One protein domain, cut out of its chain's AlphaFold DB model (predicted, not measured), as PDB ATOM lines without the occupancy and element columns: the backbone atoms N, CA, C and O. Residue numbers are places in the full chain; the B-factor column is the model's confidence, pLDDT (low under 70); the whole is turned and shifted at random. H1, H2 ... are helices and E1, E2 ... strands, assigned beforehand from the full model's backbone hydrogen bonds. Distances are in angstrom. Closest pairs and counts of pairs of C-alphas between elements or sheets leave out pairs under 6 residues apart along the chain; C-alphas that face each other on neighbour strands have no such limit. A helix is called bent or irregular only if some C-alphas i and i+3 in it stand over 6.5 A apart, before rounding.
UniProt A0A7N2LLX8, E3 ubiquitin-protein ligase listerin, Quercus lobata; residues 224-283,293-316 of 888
ATOM      1  N   LEU A 224      44.261  26.208 -26.927       86.75
ATOM      2  CA  LEU A 224      44.222  25.089 -27.880       86.75
ATOM      3  C   LEU A 224      44.580  23.742 -27.231       86.75
ATOM      4  O   LEU A 224      44.091  22.705 -27.677       86.75
ATOM      5  N   PHE A 225      45.385  23.738 -26.166       85.50
ATOM      6  CA  PHE A 225      45.796  22.514 -25.467       85.50
ATOM      7  C   PHE A 225      44.660  21.908 -24.631       85.50
ATOM      8  O   PHE A 225      43.802  22.653 -24.160       85.50
ATOM      9  N   PRO A 226      44.609  20.581 -24.406       82.38
ATOM     10  CA  PRO A 226      43.593  19.985 -23.536       82.38
ATOM     11  C   PRO A 226      43.685  20.508 -22.082       82.38
ATOM     12  O   PRO A 226      44.718  21.043 -21.685       82.38
ATOM     13  N   PRO A 227      42.615  20.391 -21.270       82.38
ATOM     14  CA  PRO A 227      42.679  20.688 -19.838       82.38
ATOM     15  C   PRO A 227      43.806  19.914 -19.140       82.38
ATOM     16  O   PRO A 227      44.056  18.754 -19.472       82.38
ATOM     17  N   LEU A 228      44.410  20.515 -18.113       80.12
ATOM     18  CA  LEU A 228      45.555  19.975 -17.367       80.12
ATOM     19  C   LEU A 228      45.302  18.570 -16.797       80.12
ATOM     20  O   LEU A 228      46.210  17.751 -16.705       80.12
ATOM     21  N   ILE A 229      44.054  18.257 -16.455       72.69
ATOM     22  CA  ILE A 229      43.659  16.947 -15.917       72.69
ATOM     23  C   ILE A 229      43.851  15.821 -16.952       72.69
ATOM     24  O   ILE A 229      44.102  14.681 -16.571       72.69
ATOM     25  N   LEU A 230      43.769  16.122 -18.252       76.69
ATOM     26  CA  LEU A 230      43.962  15.157 -19.344       76.69
ATOM     27  C   LEU A 230      45.418  15.073 -19.828       76.69
ATOM     28  O   LEU A 230      45.690  14.399 -20.820       76.69
ATOM     29  N   TRP A 231      46.341  15.756 -19.147       71.56
ATOM     30  CA  TRP A 231      47.734  15.852 -19.567       71.56
ATOM     31  C   TRP A 231      48.442  14.493 -19.622       71.56
ATOM     32  O   TRP A 231      48.330  13.673 -18.704       71.56
ATOM     33  N   GLN A 232      49.219  14.294 -20.688       66.44
ATOM     34  CA  GLN A 232      50.128  13.165 -20.871       66.44
ATOM     35  C   GLN A 232      51.577  13.670 -20.912       66.44
ATOM     36  O   GLN A 232      51.881  14.698 -21.516       66.44
ATOM     37  N   THR A 233      52.493  12.943 -20.269       57.59
ATOM     38  CA  THR A 233      53.917  13.311 -20.202       57.59
ATOM     39  C   THR A 233      54.533  13.406 -21.603       57.59
ATOM     40  O   THR A 233      54.555  12.407 -22.323       57.59
ATOM     41  N   GLY A 234      55.065  14.580 -21.969       56.72
ATOM     42  CA  GLY A 234      55.738  14.830 -23.255       56.72
ATOM     43  C   GLY A 234      55.097  15.906 -24.144       56.72
ATOM     44  O   GLY A 234      55.652  16.219 -25.196       56.72
ATOM     45  N   GLU A 235      53.962  16.482 -23.739       61.56
ATOM     46  CA  GLU A 235      53.359  17.643 -24.407       61.56
ATOM     47  C   GLU A 235      54.023  18.957 -23.950       61.56
ATOM     48  O   GLU A 235      54.186  19.160 -22.748       61.56
ATOM     49  N   ASP A 236      54.322  19.880 -24.883       68.25
ATOM     50  CA  ASP A 236      54.943  21.212 -24.644       68.25
ATOM     51  C   ASP A 236      54.082  22.158 -23.755       68.25
ATOM     52  O   ASP A 236      54.357  23.351 -23.626       68.25
ATOM     53  N   MET A 237      52.980  21.663 -23.183       76.56
ATOM     54  CA  MET A 237      51.992  22.424 -22.415       76.56
ATOM     55  C   MET A 237      52.577  23.023 -21.129       76.56
ATOM     56  O   MET A 237      52.206  24.134 -20.748       76.56
ATOM     57  N   GLU A 238      53.485  22.297 -20.469       79.00
ATOM     58  CA  GLU A 238      54.103  22.720 -19.211       79.00
ATOM     59  C   GLU A 238      54.871  24.032 -19.393       79.00
ATOM     60  O   GLU A 238      54.608  25.008 -18.687       79.00
ATOM     61  N   GLU A 239      55.780  24.092 -20.370       81.12
ATOM     62  CA  GLU A 239      56.628  25.267 -20.556       81.12
ATOM     63  C   GLU A 239      55.827  26.509 -20.991       81.12
ATOM     64  O   GLU A 239      56.114  27.623 -20.545       81.12
ATOM     65  N   TRP A 240      54.768  26.330 -21.792       85.75
ATOM     66  CA  TRP A 240      53.851  27.420 -22.150       85.75
ATOM     67  C   TRP A 240      53.064  27.949 -20.952       85.75
ATOM     68  O   TRP A 240      52.869  29.160 -20.829       85.75
ATOM     69  N   LEU A 241      52.614  27.066 -20.058       85.31
ATOM     70  CA  LEU A 241      51.858  27.491 -18.887       85.31
ATOM     71  C   LEU A 241      52.757  28.238 -17.895       85.31
ATOM     72  O   LEU A 241      52.345  29.272 -17.376       85.31
ATOM     73  N   TRP A 242      54.002  27.792 -17.702       82.94
ATOM     74  CA  TRP A 242      54.997  28.529 -16.913       82.94
ATOM     75  C   TRP A 242      55.275  29.928 -17.465       82.94
ATOM     76  O   TRP A 242      55.360  30.888 -16.691       82.94
ATOM     77  N   LEU A 243      55.382  30.062 -18.790       86.25
ATOM     78  CA  LEU A 243      55.562  31.355 -19.448       86.25
ATOM     79  C   LEU A 243      54.384  32.293 -19.158       86.25
ATOM     80  O   LEU A 243      54.591  33.414 -18.697       86.25
ATOM     81  N   VAL A 244      53.152  31.822 -19.364       87.94
ATOM     82  CA  VAL A 244      51.950  32.633 -19.125       87.94
ATOM     83  C   VAL A 244      51.811  32.993 -17.652       87.94
ATOM     84  O   VAL A 244      51.598  34.160 -17.343       87.94
ATOM     85  N   ILE A 245      52.010  32.043 -16.734       85.19
ATOM     86  CA  ILE A 245      51.990  32.295 -15.286       85.19
ATOM     87  C   ILE A 245      52.974  33.419 -14.912       85.19
ATOM     88  O   ILE A 245      52.659  34.294 -14.108       85.19
ATOM     89  N   SER A 246      54.151  33.443 -15.540       84.19
ATOM     90  CA  SER A 246      55.194  34.437 -15.270       84.19
ATOM     91  C   SER A 246      54.832  35.862 -15.706       84.19
ATOM     92  O   SER A 246      55.432  36.811 -15.198       84.19
ATOM     93  N   CYS A 247      53.834  36.025 -16.583       86.19
ATOM     94  CA  CYS A 247      53.349  37.315 -17.086       86.19
ATOM     95  C   CYS A 247      52.413  38.059 -16.113       86.19
ATOM     96  O   CYS A 247      52.010  39.190 -16.391       86.19
ATOM     97  N   TYR A 248      52.058  37.439 -14.981       85.19
ATOM     98  CA  TYR A 248      51.102  37.977 -14.006       85.19
ATOM     99  C   TYR A 248      51.722  38.111 -12.606       85.19
ATOM    100  O   TYR A 248      51.348  37.382 -11.682       85.19
ATOM    101  N   PRO A 249      52.681  39.033 -12.410       79.94
ATOM    102  CA  PRO A 249      53.329  39.223 -11.117       79.94
ATOM    103  C   PRO A 249      52.348  39.722 -10.041       79.94
ATOM    104  O   PRO A 249      51.492  40.571 -10.292       79.94
ATOM    105  N   LEU A 250      52.488  39.204  -8.821       76.38
ATOM    106  CA  LEU A 250      51.801  39.695  -7.623       76.38
ATOM    107  C   LEU A 250      52.855  40.177  -6.617       76.38
ATOM    108  O   LEU A 250      53.859  39.487  -6.406       76.38
ATOM    109  N   SER A 251      52.595  41.318  -5.976       68.94
ATOM    110  CA  SER A 251      53.472  41.911  -4.958       68.94
ATOM    111  C   SER A 251      52.945  41.645  -3.555       68.94
ATOM    112  O   SER A 251      51.740  41.736  -3.312       68.94
ATOM    113  N   THR A 252      53.853  41.362  -2.621       59.44
ATOM    114  CA  THR A 252      53.591  41.444  -1.181       59.44
ATOM    115  C   THR A 252      54.012  42.837  -0.708       59.44
ATOM    116  O   THR A 252      55.169  43.229  -0.865       59.44
ATOM    117  N   MET A 253      53.089  43.636  -0.165       47.44
ATOM    118  CA  MET A 253      53.514  44.815   0.596       47.44
ATOM    119  C   MET A 253      54.155  44.338   1.900       47.44
ATOM    120  O   MET A 253      53.691  43.371   2.493       47.44
ATOM    121  N   GLY A 254      55.244  44.986   2.325       42.78
ATOM    122  CA  GLY A 254      55.952  44.618   3.551       42.78
ATOM    123  C   GLY A 254      55.013  44.605   4.760       42.78
ATOM    124  O   GLY A 254      54.442  45.639   5.106       42.78
ATOM    125  N   GLY A 255      54.876  43.434   5.385       48.59
ATOM    126  CA  GLY A 255      54.007  43.185   6.534       48.59
ATOM    127  C   GLY A 255      52.806  42.287   6.225       48.59
ATOM    128  O   GLY A 255      52.472  41.994   5.079       48.59
ATOM    129  N   ILE A 256      52.145  41.841   7.294       45.22
ATOM    130  CA  ILE A 256      50.926  41.027   7.269       45.22
ATOM    131  C   ILE A 256      49.797  41.852   6.625       45.22
ATOM    132  O   ILE A 256      49.077  42.518   7.358       45.22
ATOM    133  N   GLN A 257      49.655  41.859   5.290       53.34
ATOM    134  CA  GLN A 257      48.379  41.972   4.550       53.34
ATOM    135  C   GLN A 257      48.540  42.206   3.031       53.34
ATOM    136  O   GLN A 257      49.243  43.102   2.577       53.34
ATOM    137  N   ALA A 258      47.723  41.442   2.291       54.22
ATOM    138  CA  ALA A 258      47.255  41.605   0.909       54.22
ATOM    139  C   ALA A 258      48.302  41.602  -0.224       54.22
ATOM    140  O   ALA A 258      48.949  42.605  -0.523       54.22
ATOM    141  N   LEU A 259      48.338  40.484  -0.958       64.25
ATOM    142  CA  LEU A 259      48.872  40.435  -2.317       64.25
ATOM    143  C   LEU A 259      48.102  41.415  -3.214       64.25
ATOM    144  O   LEU A 259      46.867  41.395  -3.238       64.25
ATOM    145  N   LYS A 260      48.818  42.242  -3.980       70.50
ATOM    146  CA  LYS A 260      48.219  43.101  -5.011       70.50
ATOM    147  C   LYS A 260      48.776  42.759  -6.392       70.50
ATOM    148  O   LYS A 260      49.983  42.517  -6.505       70.50
ATOM    149  N   PRO A 261      47.929  42.757  -7.440       76.06
ATOM    150  CA  PRO A 261      48.416  42.660  -8.808       76.06
ATOM    151  C   PRO A 261      49.350  43.835  -9.108       76.06
ATOM    152  O   PRO A 261      49.011  44.986  -8.840       76.06
ATOM    153  N   GLU A 262      50.541  43.535  -9.629       74.69
ATOM    154  CA  GLU A 262      51.525  44.549 -10.043       74.69
ATOM    155  C   GLU A 262      51.226  45.108 -11.442       74.69
ATOM    156  O   GLU A 262      51.875  46.051 -11.884       74.69
ATOM    157  N   ARG A 263      50.247  44.528 -12.146       79.75
ATOM    158  CA  ARG A 263      49.885  44.865 -13.522       79.75
ATOM    159  C   ARG A 263      48.383  45.108 -13.655       79.75
ATOM    160  O   ARG A 263      47.572  44.406 -13.056       79.75
ATOM    161  N   ASN A 264      48.010  46.071 -14.493       77.94
ATOM    162  CA  ASN A 264      46.637  46.229 -14.964       77.94
ATOM    163  C   ASN A 264      46.479  45.462 -16.280       77.94
ATOM    164  O   ASN A 264      47.271  45.658 -17.197       77.94
ATOM    165  N   ILE A 265      45.477  44.584 -16.363       82.69
ATOM    166  CA  ILE A 265      45.228  43.749 -17.549       82.69
ATOM    167  C   ILE A 265      44.026  44.255 -18.344       82.69
ATOM    168  O   ILE A 265      43.045  44.743 -17.760       82.69
ATOM    169  N   SER A 266      44.093  44.108 -19.666       84.06
ATOM    170  CA  SER A 266      43.016  44.501 -20.577       84.06
ATOM    171  C   SER A 266      41.769  43.628 -20.397       84.06
ATOM    172  O   SER A 266      41.811  42.551 -19.798       84.06
ATOM    173  N   ALA A 267      40.625  44.083 -20.917       84.94
ATOM    174  CA  ALA A 267      39.393  43.291 -20.887       84.94
ATOM    175  C   ALA A 267      39.505  41.997 -21.718       84.94
ATOM    176  O   ALA A 267      38.929  40.974 -21.344       84.94
ATOM    177  N   ILE A 268      40.266  42.029 -22.819       86.81
ATOM    178  CA  ILE A 268      40.483  40.872 -23.700       86.81
ATOM    179  C   ILE A 268      41.350  39.839 -22.981       86.81
ATOM    180  O   ILE A 268      40.941  38.689 -22.835       86.81
ATOM    181  N   GLU A 269      42.497  40.267 -22.452       89.31
ATOM    182  CA  GLU A 269      43.415  39.410 -21.699       89.31
ATOM    183  C   GLU A 269      42.726  38.757 -20.495       89.31
ATOM    184  O   GLU A 269      42.852  37.552 -20.277       89.31
ATOM    185  N   ARG A 270      41.916  39.527 -19.758       88.94
ATOM    186  CA  ARG A 270      41.126  39.015 -18.633       88.94
ATOM    187  C   ARG A 270      40.119  37.950 -19.058       88.94
ATOM    188  O   ARG A 270      40.005  36.927 -18.388       88.94
ATOM    189  N   THR A 271      39.435  38.163 -20.181       90.44
ATOM    190  CA  THR A 271      38.481  37.185 -20.725       90.44
ATOM    191  C   THR A 271      39.194  35.884 -21.093       90.44
ATOM    192  O   THR A 271      38.751  34.811 -20.688       90.44
ATOM    193  N   LEU A 272      40.339  35.968 -21.781       91.25
ATOM    194  CA  LEU A 272      41.142  34.799 -22.161       91.25
ATOM    195  C   LEU A 272      41.668  34.032 -20.937       91.25
ATOM    196  O   LEU A 272      41.634  32.800 -20.909       91.25
ATOM    197  N   LEU A 273      42.131  34.745 -19.906       91.06
ATOM    198  CA  LEU A 273      42.594  34.144 -18.656       91.06
ATOM    199  C   LEU A 273      41.451  33.437 -17.906       91.06
ATOM    200  O   LEU A 273      41.624  32.321 -17.410       91.06
ATOM    201  N   LEU A 274      40.262  34.046 -17.871       90.19
ATOM    202  CA  LEU A 274      39.067  33.453 -17.272       90.19
ATOM    203  C   LEU A 274      38.581  32.215 -18.044       90.19
ATOM    204  O   LEU A 274      38.180  31.222 -17.435       90.19
ATOM    205  N   GLU A 275      38.638  32.233 -19.377       90.12
ATOM    206  CA  GLU A 275      38.350  31.059 -20.208       90.12
ATOM    207  C   GLU A 275      39.337  29.920 -19.936       90.12
ATOM    208  O   GLU A 275      38.922  28.767 -19.789       90.12
ATOM    209  N   LEU A 276      40.628  30.237 -19.789       90.12
ATOM    210  CA  LEU A 276      41.664  29.254 -19.470       90.12
ATOM    211  C   LEU A 276      41.416  28.597 -18.108       90.12
ATOM    212  O   LEU A 276      41.561  27.379 -17.981       90.12
ATOM    213  N   PHE A 277      40.992  29.385 -17.115       90.38
ATOM    214  CA  PHE A 277      40.555  28.898 -15.807       90.38
ATOM    215  C   PHE A 277      39.333  27.975 -15.927       90.38
ATOM    216  O   PHE A 277      39.368  26.829 -15.472       90.38
ATOM    217  N   ARG A 278      38.260  28.427 -16.593       89.62
ATOM    218  CA  ARG A 278      37.011  27.654 -16.735       89.62
ATOM    219  C   ARG A 278      37.218  26.365 -17.522       89.62
ATOM    220  O   ARG A 278      36.571  25.357 -17.238       89.62
ATOM    221  N   LYS A 279      38.166  26.349 -18.459       87.75
ATOM    222  CA  LYS A 279      38.566  25.140 -19.183       87.75
ATOM    223  C   LYS A 279      39.071  24.032 -18.253       87.75
ATOM    224  O   LYS A 279      38.828  22.864 -18.537       87.75
ATOM    225  N   GLN A 280      39.702  24.377 -17.126       85.50
ATOM    226  CA  GLN A 280      40.159  23.385 -16.142       85.50
ATOM    227  C   GLN A 280      39.004  22.751 -15.354       85.50
ATOM    228  O   GLN A 280      39.126  21.625 -14.879       85.50
ATOM    229  N   ARG A 281      37.872  23.453 -15.245       77.88
ATOM    230  CA  ARG A 281      36.666  23.006 -14.535       77.88
ATOM    231  C   ARG A 281      35.829  22.025 -15.359       77.88
ATOM    232  O   ARG A 281      35.274  21.071 -14.818       77.88
ATOM    233  N   HIS A 282      35.699  22.268 -16.666       63.81
ATOM    234  CA  HIS A 282      34.799  21.533 -17.561       63.81
ATOM    235  C   HIS A 282      35.355  20.160 -17.986       63.81
ATOM    236  O   HIS A 282      35.672  19.937 -19.151       63.81
ATOM    237  N   VAL A 283      35.412  19.205 -17.054       57.28
ATOM    238  CA  VAL A 283      35.553  17.773 -17.369       57.28
ATOM    239  C   VAL A 283      34.360  17.022 -16.775       57.28
ATOM    240  O   VAL A 283      34.357  16.610 -15.618       57.28
ATOM    241  N   LEU A 293      49.405  13.785 -10.714       78.00
ATOM    242  CA  LEU A 293      50.790  14.135 -11.003       78.00
ATOM    243  C   LEU A 293      51.146  15.460 -10.298       78.00
ATOM    244  O   LEU A 293      50.463  16.463 -10.533       78.00
ATOM    245  N   PRO A 294      52.226  15.501  -9.493       80.56
ATOM    246  CA  PRO A 294      52.610  16.693  -8.733       80.56
ATOM    247  C   PRO A 294      52.738  17.954  -9.596       80.56
ATOM    248  O   PRO A 294      52.244  19.022  -9.241       80.56
ATOM    249  N   VAL A 295      53.318  17.819 -10.793       79.50
ATOM    250  CA  VAL A 295      53.501  18.927 -11.746       79.50
ATOM    251  C   VAL A 295      52.161  19.540 -12.178       79.50
ATOM    252  O   VAL A 295      52.019  20.760 -12.196       79.50
ATOM    253  N   VAL A 296      51.147  18.711 -12.450       83.00
ATOM    254  CA  VAL A 296      49.802  19.157 -12.867       83.00
ATOM    255  C   VAL A 296      49.134  19.962 -11.761       83.00
ATOM    256  O   VAL A 296      48.600  21.044 -12.005       83.00
ATOM    257  N   GLN A 297      49.184  19.443 -10.537       85.31
ATOM    258  CA  GLN A 297      48.589  20.081  -9.366       85.31
ATOM    259  C   GLN A 297      49.297  21.399  -9.022       85.31
ATOM    260  O   GLN A 297      48.645  22.398  -8.718       85.31
ATOM    261  N   MET A 298      50.626  21.443  -9.157       84.75
ATOM    262  CA  MET A 298      51.413  22.660  -8.964       84.75
ATOM    263  C   MET A 298      51.036  23.748  -9.977       84.75
ATOM    264  O   MET A 298      50.742  24.883  -9.590       84.75
ATOM    265  N   LEU A 299      50.991  23.401 -11.265       84.25
ATOM    266  CA  LEU A 299      50.587  24.306 -12.342       84.25
ATOM    267  C   LEU A 299      49.155  24.819 -12.155       84.25
ATOM    268  O   LEU A 299      48.911  26.023 -12.263       84.25
ATOM    269  N   LEU A 300      48.227  23.922 -11.806       88.19
ATOM    270  CA  LEU A 300      46.847  24.285 -11.505       88.19
ATOM    271  C   LEU A 300      46.789  25.275 -10.336       88.19
ATOM    272  O   LEU A 300      46.165  26.324 -10.470       88.19
ATOM    273  N   SER A 301      47.490  25.005  -9.230       88.69
ATOM    274  CA  SER A 301      47.502  25.890  -8.057       88.69
ATOM    275  C   SER A 301      47.972  27.309  -8.375       88.69
ATOM    276  O   SER A 301      47.361  28.278  -7.929       88.69
ATOM    277  N   LYS A 302      48.991  27.453  -9.225       86.62
ATOM    278  CA  LYS A 302      49.508  28.757  -9.661       86.62
ATOM    279  C   LYS A 302      48.544  29.486 -10.588       86.62
ATOM    280  O   LYS A 302      48.345  30.689 -10.428       86.62
ATOM    281  N   LEU A 303      47.914  28.761 -11.515       89.12
ATOM    282  CA  LEU A 303      46.880  29.321 -12.380       89.12
ATOM    283  C   LEU A 303      45.686  29.831 -11.559       89.12
ATOM    284  O   LEU A 303      45.178  30.913 -11.853       89.12
ATOM    285  N   LEU A 304      45.267  29.105 -10.513       89.25
ATOM    286  CA  LEU A 304      44.186  29.548  -9.623       89.25
ATOM    287  C   LEU A 304      44.554  30.837  -8.874       89.25
ATOM    288  O   LEU A 304      43.739  31.758  -8.844       89.25
ATOM    289  N   VAL A 305      45.778  30.940  -8.335       87.44
ATOM    290  CA  VAL A 305      46.265  32.164  -7.662       87.44
ATOM    291  C   VAL A 305      46.206  33.370  -8.606       87.44
ATOM    292  O   VAL A 305      45.690  34.422  -8.229       87.44
ATOM    293  N   ILE A 306      46.693  33.223  -9.842       88.19
ATOM    294  CA  ILE A 306      46.694  34.300 -10.848       88.19
ATOM    295  C   ILE A 306      45.274  34.682 -11.249       88.19
ATOM    296  O   ILE A 306      44.924  35.862 -11.260       88.19
ATOM    297  N   SER A 307      44.442  33.685 -11.542       88.88
ATOM    298  CA  SER A 307      43.052  33.909 -11.940       88.88
ATOM    299  C   SER A 307      42.286  34.635 -10.836       88.88
ATOM    300  O   SER A 307      41.532  35.562 -11.118       88.88
ATOM    301  N   LEU A 308      42.532  34.291  -9.569       87.00
ATOM    302  CA  LEU A 308      41.959  35.001  -8.431       87.00
ATOM    303  C   LEU A 308      42.511  36.429  -8.307       87.00
ATOM    304  O   LEU A 308      41.741  37.364  -8.130       87.00
ATOM    305  N   GLY A 309      43.823  36.633  -8.435       83.00
ATOM    306  CA  GLY A 309      44.422  37.968  -8.329       83.00
ATOM    307  C   GLY A 309      43.898  38.961  -9.375       83.00
ATOM    308  O   GLY A 309      43.691  40.133  -9.062       83.00
ATOM    309  N   TYR A 310      43.637  38.487 -10.597       84.31
ATOM    310  CA  TYR A 310      43.349  39.338 -11.754       84.31
ATOM    311  C   TYR A 310      41.893  39.293 -12.257       84.31
ATOM    312  O   TYR A 310      41.430  40.269 -12.851       84.31
ATOM    313  N   CYS A 311      41.156  38.199 -12.025       87.06
ATOM    314  CA  CYS A 311      39.830  37.953 -12.619       87.06
ATOM    315  C   CYS A 311      38.699  37.737 -11.597       87.06
ATOM    316  O   CYS A 311      37.566  37.486 -12.006       87.06
ATOM    317  N   TRP A 312      38.945  37.855 -10.284       82.94
ATOM    318  CA  TRP A 312      37.953  37.507  -9.247       82.94
ATOM    319  C   TRP A 312      36.590  38.202  -9.381       82.94
ATOM    320  O   TRP A 312      35.576  37.646  -8.965       82.94
ATOM    321  N   LYS A 313      36.545  39.407  -9.964       81.69
ATOM    322  CA  LYS A 313      35.305  40.181 -10.159       81.69
ATOM    323  C   LYS A 313      34.322  39.511 -11.128       81.69
ATOM    324  O   LYS A 313      33.139  39.830 -11.100       81.69
ATOM    325  N   GLU A 314      34.802  38.605 -11.975       84.38
ATOM    326  CA  GLU A 314      34.033  37.954 -13.045       84.38
ATOM    327  C   GLU A 314      33.706  36.481 -12.733       84.38
ATOM    328  O   GLU A 314      33.147  35.763 -13.572       84.38
ATOM    329  N   PHE A 315      34.043  36.021 -11.522       86.06
ATOM    330  CA  PHE A 315      33.793  34.655 -11.068       86.06
ATOM    331  C   PHE A 315      32.310  34.442 -10.748       86.06
ATOM    332  O   PHE A 315      31.697  35.215 -10.008       86.06
ATOM    333  N   ASN A 316      31.746  33.353 -11.273       85.62
ATOM    334  CA  ASN A 316      30.415  32.875 -10.896       85.62
ATOM    335  C   ASN A 316      30.486  31.911  -9.690       85.62
ATOM    336  O   ASN A 316      31.565  31.605  -9.184       85.62
TER     337      ASN A 316
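What this domain is: This is residues 224 to 283 and 293 to 316 of the 888 residues of the protein "E3 ubiquitin-protein ligase listerin" of Quercus lobata (UniProt A0A7N2LLX8). A small hairpin of two short strands, E1 and E2, lies at one end of a three-helix body, near residues 305 to 310 of the long, kinked helix H3. H3 runs through the middle and packs on both H1 and H2 at a slant, while H1 and H2 stay apart from each other; the three centres make a triangle. The 84 printed residues have three named helices and two named strands, in the order H1, E1, E2, H2, H3; the sheet is E1 - E2, antiparallel, and the class is mostly helix. The whole is compact, with a radius of gyration of the C-alphas of 13.6 A, and elongated in outline, spanning 40 by 26 by 20 A.

How they stand to each other: E1, residues 250 to 252, and E2, residues 259 to 261, form an antiparallel hairpin with 145 degrees between their directions. N 251 and O 260 are 2.9 A apart and N 260 and O 251 are 3.0 A apart, both within hydrogen-bond range. The closest C-alphas of E2 and H3, residues 294 to 314, are those of Pro 261 and Gly 309, 6.2 A apart. H3 is irregular, with C-alphas 310 and 313 8.2 A apart, and has a kink of 59 degrees near residue 308. H2, residues 267 to 281, touches H3, closest at the C-alphas of Arg 270 and Cys 311, 6.2 A; they run opposite ways at a steep tilt of 45 degrees. H1, residues 237 to 246, touches residues 299 to 306 of H3 alone, closest at the C-alphas of Ile 245 and Leu 303, 6.6 A; they run the same way at a steep tilt of 43 degrees. H1 and H2 are apart. Every O i to N i+4 pair is within hydrogen-bond range in H1, against 9 of 11 in H2 and 14 of 17 in H3.

Where its parts are: E1 and E2 each measure 6.9 A from first to last C-alpha. H1 begins at C-alpha 237, (51.992, 22.424, -22.415), and measures 14.3 A. H2 measures 21.4 A. H3 measures 28.6 A and ends at C-alpha 314, (34.033, 37.954, -13.045).

The domain as a whole: The two C-alphas farthest apart are those of Gly 234 and Gly 255, 41.2 A. Residues 284 to 292 are not printed, and C-alphas 283 and 293 are 16.9 A apart across the cut, which lies in the link from H2 to H3. The links H1 to E1 and E2 to H2 are tight, and E1 to E2 is short. Residues 224 to 236 hold no named element. The mean pLDDT of the printed part is 78.9; residues 232 to 236, 251 to 259 and 282 to 283 are under 70.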